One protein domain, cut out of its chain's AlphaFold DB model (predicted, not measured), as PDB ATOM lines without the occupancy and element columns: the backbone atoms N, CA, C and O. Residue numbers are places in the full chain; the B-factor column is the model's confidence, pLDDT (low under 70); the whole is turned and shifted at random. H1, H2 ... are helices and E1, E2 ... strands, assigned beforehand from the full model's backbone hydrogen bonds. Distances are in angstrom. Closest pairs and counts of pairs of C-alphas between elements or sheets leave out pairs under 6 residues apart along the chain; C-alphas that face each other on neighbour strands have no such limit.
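This is residues 208 to 261 of the 261 residues of the protein "Zinc transport system substrate-binding protein" of Candidatus Hakubanella thermoalkaliphilus (UniProt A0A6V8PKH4). Two short parallel strands, E1 and E2, lie side by side in the middle of a small flat domain, with the short helix H1 on one side of them and the longer helix H2 across a gap on the other. From E2 a long loop swings out before H2 folds back past the strands. The printed part has 54 residues, with two named helices and two named strands in the order E1, H1, E2, H2; the class is mixed, helices and strands. The whole is only just compact, close to loose, with a radius of gyration of the C-alphas of 11.8 A and spans of 30 by 29 by 10 A.

Start at E1, residues 211 to 214, and set it beside its parallel neighbour E2, residues 229 to 232, at 31 degrees between their directions. Look there for N 212 and O 229, 2.8 A apart, and N 231 and O 212, also 2.8 A, both within hydrogen-bond range. Between the strands comes H1, residues 220 to 226; E1, H1 and E2 make a strand-helix-strand unit, two parallel neighbour strands joined through a helix, with a right-handed crossover. The closest C-alphas of H1 and E2 are those of Ala 223 and Glu 229, 5.9 A. H2, residues 244 to 257, is apart from E1 and H1. In H1 and H2 every O i to N i+4 pair is within hydrogen-bond range.

Find C-alpha 211 at (210.250, 102.899, 180.483), where E1 begins its 9.5 A; H1 then measures 10.1 A and E2 9.7 A. H2 runs 19.5 A from C-alpha 244 at (228.426, 107.488, 191.203) to C-alpha 257 at (215.731, 108.835, 176.421).

The two C-alphas farthest apart, of Tyr 239 and His 261, are 34.0 A from each other. The printed part has no cut; the link from E2 to H2, 11 residues, is long. Mean pLDDT of the printed part is 74.6, and the residues under 70 are 233 to 243, 245 to 246, 249 to 250 and 256 to 261.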
ATOM      1  N   ALA A 208     205.358 104.057 172.278       89.56
ATOM      2  CA  ALA A 208     206.573 103.538 171.650       89.56
ATOM      3  C   ALA A 208     207.671 103.202 172.675       89.56
ATOM      4  O   ALA A 208     208.449 102.279 172.453       89.56
ATOM      5  N   ARG A 209     207.720 103.948 173.788       88.44
ATOM      6  CA  ARG A 209     208.614 103.723 174.933       88.44
ATOM      7  C   ARG A 209     207.787 103.388 176.163       88.44
ATOM      8  O   ARG A 209     206.746 104.005 176.382       88.44
ATOM      9  N   ARG A 210     208.233 102.407 176.935       92.88
ATOM     10  CA  ARG A 210     207.491 101.843 178.075       92.88
ATOM     11  C   ARG A 210     208.234 102.023 179.392       92.88
ATOM     12  O   ARG A 210     207.722 101.638 180.436       92.88
ATOM     13  N   GLU A 211     209.401 102.643 179.341       89.62
ATOM     14  CA  GLU A 211     210.250 102.899 180.483       89.62
ATOM     15  C   GLU A 211     209.766 104.134 181.257       89.62
ATOM     16  O   GLU A 211     209.496 105.190 180.678       89.62
ATOM     17  N   ILE A 212     209.680 104.010 182.579       88.19
ATOM     18  CA  ILE A 212     209.377 105.101 183.505       88.19
ATOM     19  C   ILE A 212     210.547 105.276 184.466       88.19
ATOM     20  O   ILE A 212     210.989 104.319 185.095       88.19
ATOM     21  N   ILE A 213     211.052 106.505 184.590       82.69
ATOM     22  CA  ILE A 213     212.092 106.817 185.574       82.69
ATOM     23  C   ILE A 213     211.413 107.111 186.906       82.69
ATOM     24  O   ILE A 213     210.586 108.022 186.996       82.69
ATOM     25  N   VAL A 214     211.771 106.354 187.935       83.50
ATOM     26  CA  VAL A 214     211.199 106.468 189.280       83.50
ATOM     27  C   VAL A 214     212.304 106.710 190.296       83.50
ATOM     28  O   VAL A 214     213.453 106.337 190.080       83.50
ATOM     29  N   THR A 215     211.980 107.361 191.411       78.62
ATOM     30  CA  THR A 215     212.960 107.521 192.488       78.62
ATOM     31  C   THR A 215     213.191 106.196 193.193       78.62
ATOM     32  O   THR A 215     214.326 105.766 193.209       78.62
ATOM     33  N   HIS A 216     212.131 105.524 193.650       81.00
ATOM     34  CA  HIS A 216     212.168 104.197 194.274       81.00
ATOM     35  C   HIS A 216     211.317 103.192 193.482       81.00
ATOM     36  O   HIS A 216     210.336 103.576 192.833       81.00
ATOM     37  N   LEU A 217     211.669 101.905 193.548       84.19
ATOM     38  CA  LEU A 217     211.017 100.807 192.814       84.19
ATOM     39  C   LEU A 217     209.640 100.392 193.384       84.19
ATOM     40  O   LEU A 217     209.410  99.218 193.654       84.19
ATOM     41  N   ALA A 218     208.695 101.321 193.539       90.06
ATOM     42  CA  ALA A 218     207.334 100.993 193.986       90.06
ATOM     43  C   ALA A 218     206.377 100.559 192.875       90.06
ATOM     44  O   ALA A 218     205.300 100.035 193.138       90.06
ATOM     45  N   PHE A 219     206.707 100.791 191.612       93.00
ATOM     46  CA  PHE A 219     205.720 100.718 190.540       93.00
ATOM     47  C   PHE A 219     205.620  99.327 189.909       93.00
ATOM     48  O   PHE A 219     205.010  99.200 188.853       93.00
ATOM     49  N   ALA A 220     206.165  98.272 190.526       93.00
ATOM     50  CA  ALA A 220     206.247  96.944 189.912       93.00
ATOM     51  C   ALA A 220     204.874  96.366 189.529       93.00
ATOM     52  O   ALA A 220     204.717  95.821 188.436       93.00
ATOM     53  N   TYR A 221     203.859  96.513 190.388       96.19
ATOM     54  CA  TYR A 221     202.501  96.033 190.097       96.19
ATOM     55  C   TYR A 221     201.843  96.817 188.957       96.19
ATOM     56  O   TYR A 221     201.290  96.217 188.033       96.19
ATOM     57  N   LEU A 222     201.970  98.148 188.970       96.25
ATOM     58  CA  LEU A 222     201.487  99.018 187.895       96.25
ATOM     59  C   LEU A 222     202.193  98.681 186.572       96.25
ATOM     60  O   LEU A 222     201.547  98.520 185.535       96.25
ATOM     61  N   ALA A 223     203.513  98.517 186.620       95.00
ATOM     62  CA  ALA A 223     204.346  98.180 185.479       95.00
ATOM     63  C   ALA A 223     203.978  96.814 184.889       95.00
ATOM     64  O   ALA A 223     203.777  96.703 183.680       95.00
ATOM     65  N   LYS A 224     203.771  95.800 185.736       95.44
ATOM     66  CA  LYS A 224     203.287  94.482 185.309       95.44
ATOM     67  C   LYS A 224     201.917  94.569 184.637       95.44
ATOM     68  O   LYS A 224     201.722  93.927 183.608       95.44
ATOM     69  N   ARG A 225     200.972  95.341 185.190       96.56
ATOM     70  CA  ARG A 225     199.615  95.457 184.634       96.56
ATOM     71  C   ARG A 225     199.604  96.104 183.252       96.56
ATOM     72  O   ARG A 225     198.940  95.592 182.355       96.56
ATOM     73  N   TYR A 226     200.323  97.210 183.083       97.00
ATOM     74  CA  TYR A 226     200.246  98.021 181.862       97.00
ATOM     75  C   TYR A 226     201.438  97.850 180.919       97.00
ATOM     76  O   TYR A 226     201.595  98.623 179.969       97.00
ATOM     77  N   ASN A 227     202.258  96.819 181.149       95.06
ATOM     78  CA  ASN A 227     203.463  96.532 180.378       95.06
ATOM     79  C   ASN A 227     204.384  97.763 180.305       95.06
ATOM     80  O   ASN A 227     204.686  98.264 179.221       95.06
ATOM     81  N   LEU A 228     204.747  98.291 181.473       94.19
ATOM     82  CA  LEU A 228     205.784  99.309 181.629       94.19
ATOM     83  C   LEU A 228     207.050  98.673 182.206       94.19
ATOM     84  O   LEU A 228     207.019  97.574 182.756       94.19
ATOM     85  N   GLU A 229     208.151  99.401 182.115       89.62
ATOM     86  CA  GLU A 229     209.437  99.044 182.696       89.62
ATOM     87  C   GLU A 229     209.867 100.169 183.638       89.62
ATOM     88  O   GLU A 229     210.049 101.308 183.221       89.62
ATOM     89  N   GLN A 230     209.979  99.891 184.933       86.31
ATOM     90  CA  GLN A 230     210.487 100.892 185.868       86.31
ATOM     91  C   GLN A 230     212.015 100.902 185.850       86.31
ATOM     92  O   GLN A 230     212.651  99.860 185.975       86.31
ATOM     93  N   VAL A 231     212.586 102.095 185.726       80.38
ATOM     94  CA  VAL A 231     214.020 102.358 185.835       80.38
ATOM     95  C   VAL A 231     214.203 103.243 187.054       80.38
ATOM     96  O   VAL A 231     213.733 104.383 187.078       80.38
ATOM     97  N   SER A 232     214.831 102.721 188.099       72.88
ATOM     98  CA  SER A 232     214.968 103.467 189.343       72.88
ATOM     99  C   SER A 232     216.246 104.281 189.433       72.88
ATOM    100  O   SER A 232     217.298 103.869 188.950       72.88
ATOM    101  N   ILE A 233     216.145 105.420 190.116       65.81
ATOM    102  CA  ILE A 233     217.291 106.233 190.519       65.81
ATOM    103  C   ILE A 233     217.936 105.651 191.781       65.81
ATOM    104  O   ILE A 233     219.153 105.556 191.842       65.81
ATOM    105  N   SER A 234     217.137 105.233 192.759       56.00
ATOM    106  CA  SER A 234     217.526 104.468 193.946       56.00
ATOM    107  C   SER A 234     216.693 103.184 193.986       56.00
ATOM    108  O   SER A 234     215.555 103.217 193.549       56.00
ATOM    109  N   GLY A 235     217.241 102.040 194.418       56.50
ATOM    110  CA  GLY A 235     216.584 100.720 194.312       56.50
ATOM    111  C   GLY A 235     215.219 100.581 195.030       56.50
ATOM    112  O   GLY A 235     214.309 101.396 194.911       56.50
ATOM    113  N   LEU A 236     214.999  99.496 195.776       51.34
ATOM    114  CA  LEU A 236     213.702  99.298 196.455       51.34
ATOM    115  C   LEU A 236     213.450 100.301 197.591       51.34
ATOM    116  O   LEU A 236     212.304 100.665 197.837       51.34
ATOM    117  N   SER A 237     214.509 100.771 198.258       52.66
ATOM    118  CA  SER A 237     214.403 101.764 199.329       52.66
ATOM    119  C   SER A 237     214.631 103.185 198.795       52.66
ATOM    120  O   SER A 237     215.619 103.418 198.089       52.66
ATOM    121  N   PRO A 238     213.787 104.160 199.182       50.38
ATOM    122  CA  PRO A 238     213.914 105.549 198.743       50.38
ATOM    123  C   PRO A 238     215.192 106.241 199.243       50.38
ATOM    124  O   PRO A 238     215.538 107.301 198.722       50.38
ATOM    125  N   TYR A 239     215.908 105.652 200.209       49.41
ATOM    126  CA  TYR A 239     217.081 106.250 200.857       49.41
ATOM    127  C   TYR A 239     218.427 105.650 200.446       49.41
ATOM    128  O   TYR A 239     219.463 106.118 200.919       49.41
ATOM    129  N   ILE A 240     218.452 104.634 199.580       54.81
ATOM    130  CA  ILE A 240     219.723 104.149 199.034       54.81
ATOM    131  C   ILE A 240     220.211 105.195 198.037       54.81
ATOM    132  O   ILE A 240     219.703 105.266 196.921       54.81
ATOM    133  N   GLU A 241     221.171 106.033 198.438       56.53
ATOM    134  CA  GLU A 241     221.803 106.943 197.485       56.53
ATOM    135  C   GLU A 241     222.435 106.126 196.348       56.53
ATOM    136  O   GLU A 241     223.193 105.187 196.616       56.53
ATOM    137  N   PRO A 242     222.152 106.463 195.080       60.22
ATOM    138  CA  PRO A 242     222.808 105.807 193.965       60.22
ATOM    139  C   PRO A 242     224.314 106.027 194.020       60.22
ATOM    140  O   PRO A 242     224.805 107.139 194.234       60.22
ATOM    141  N   SER A 243     225.064 104.967 193.740       65.12
ATOM    142  CA  SER A 243     226.499 105.070 193.514       65.12
ATOM    143  C   SER A 243     226.805 106.056 192.371       65.12
ATOM    144  O   SER A 243     225.985 106.250 191.468       65.12
ATOM    145  N   PRO A 244     228.014 106.643 192.324       72.00
ATOM    146  CA  PRO A 244     228.426 107.488 191.203       72.00
ATOM    147  C   PRO A 244     228.298 106.805 189.830       72.00
ATOM    148  O   PRO A 244     228.048 107.483 188.834       72.00
ATOM    149  N   ALA A 245     228.448 105.474 189.778       66.75
ATOM    150  CA  ALA A 245     228.231 104.677 188.572       66.75
ATOM    151  C   ALA A 245     226.745 104.645 188.181       66.75
ATOM    152  O   ALA A 245     226.419 105.051 187.071       66.75
ATOM    153  N   GLN A 246     225.846 104.309 189.114       65.19
ATOM    154  CA  GLN A 246     224.394 104.356 188.882       65.19
ATOM    155  C   GLN A 246     223.937 105.760 188.466       65.19
ATOM    156  O   GLN A 246     223.186 105.904 187.508       65.19
ATOM    157  N   MET A 247     224.445 106.819 189.109       72.25
ATOM    158  CA  MET A 247     224.146 108.200 188.712       72.25
ATOM    159  C   MET A 247     224.587 108.516 187.284       72.25
ATOM    160  O   MET A 247     223.886 109.238 186.572       72.25
ATOM    161  N   LYS A 248     225.737 107.991 186.852       70.31
ATOM    162  CA  LYS A 248     226.191 108.129 185.468       70.31
ATOM    163  C   LYS A 248     225.281 107.351 184.517       70.31
ATOM    164  O   LYS A 248     224.878 107.921 183.509       70.31
ATOM    165  N   ASP A 249     224.897 106.126 184.858       69.50
ATOM    166  CA  ASP A 249     223.999 105.307 184.036       69.50
ATOM    167  C   ASP A 249     222.613 105.954 183.896       69.50
ATOM    168  O   ASP A 249     222.055 105.994 182.803       69.50
ATOM    169  N   ILE A 250     222.096 106.572 184.961       69.88
ATOM    170  CA  ILE A 250     220.847 107.348 184.952       69.88
ATOM    171  C   ILE A 250     220.978 108.604 184.085       69.88
ATOM    172  O   ILE A 250     220.059 108.940 183.338       69.88
ATOM    173  N   GLN A 251     222.105 109.318 184.162       71.44
ATOM    174  CA  GLN A 251     222.357 110.481 183.305       71.44
ATOM    175  C   GLN A 251     222.471 110.085 181.831       71.44
ATOM    176  O   GLN A 251     221.926 110.783 180.974       71.44
ATOM    177  N   ASP A 252     223.154 108.978 181.536       74.06
ATOM    178  CA  ASP A 252     223.310 108.435 180.189       74.06
ATOM    179  C   ASP A 252     221.954 107.941 179.654       74.06
ATOM    180  O   ASP A 252     221.576 108.284 178.530       74.06
ATOM    181  N   PHE A 253     221.161 107.252 180.482       70.19
ATOM    182  CA  PHE A 253     219.783 106.873 180.174       70.19
ATOM    183  C   PHE A 253     218.924 108.102 179.880       70.19
ATOM    184  O   PHE A 253     218.356 108.197 178.799       70.19
ATOM    185  N   GLY A 254     218.883 109.091 180.777       70.81
ATOM    186  CA  GLY A 254     218.091 110.309 180.598       70.81
ATOM    187  C   GLY A 254     218.480 111.093 179.341       70.81
ATOM    188  O   GLY A 254     217.608 111.572 178.616       70.81
ATOM    189  N   ARG A 255     219.779 111.177 179.022       72.12
ATOM    190  CA  ARG A 255     220.257 111.788 177.771       72.12
ATOM    191  C   ARG A 255     219.792 111.009 176.544       72.12
ATOM    192  O   ARG A 255     219.326 111.632 175.598       72.12
ATOM    193  N   ASN A 256     219.876 109.682 176.557       68.44
ATOM    194  CA  ASN A 256     219.461 108.840 175.430       68.44
ATOM    195  C   ASN A 256     217.932 108.754 175.280       68.44
ATOM    196  O   ASN A 256     217.429 108.608 174.169       68.44
ATOM    197  N   PHE A 257     217.192 108.882 176.382       65.00
ATOM    198  CA  PHE A 257     215.731 108.835 176.421       65.00
ATOM    199  C   PHE A 257     215.087 110.126 175.894       65.00
ATOM    200  O   PHE A 257     214.043 110.076 175.245       65.00
ATOM    201  N   LEU A 258     215.718 111.282 176.145       57.72
ATOM    202  CA  LEU A 258     215.225 112.610 175.750       57.72
ATOM    203  C   LEU A 258     215.628 113.039 174.331       57.72
ATOM    204  O   LEU A 258     215.164 114.076 173.854       57.72
ATOM    205  N   LEU A 259     216.487 112.279 173.650       47.06
ATOM    206  CA  LEU A 259     216.848 112.564 172.266       47.06
ATOM    207  C   LEU A 259     215.790 111.968 171.321       47.06
ATOM    208  O   LEU A 259     215.511 110.768 171.397       47.06
ATOM    209  N   PRO A 260     215.180 112.777 170.433       46.94
ATOM    210  CA  PRO A 260     214.254 112.254 169.438       46.94
ATOM    211  C   PRO A 260     215.007 111.330 168.470       46.94
ATOM    212  O   PRO A 260     216.086 111.686 167.988       46.94
ATOM    213  N   HIS A 261     214.439 110.151 168.207       51.94
ATOM    214  CA  HIS A 261     214.794 109.324 167.051       51.94
ATOM    215  C   HIS A 261     213.940 109.731 165.854       51.94
ATOM    216  O   HIS A 261     212.725 109.962 166.062       51.94
TER     217      HIS A 261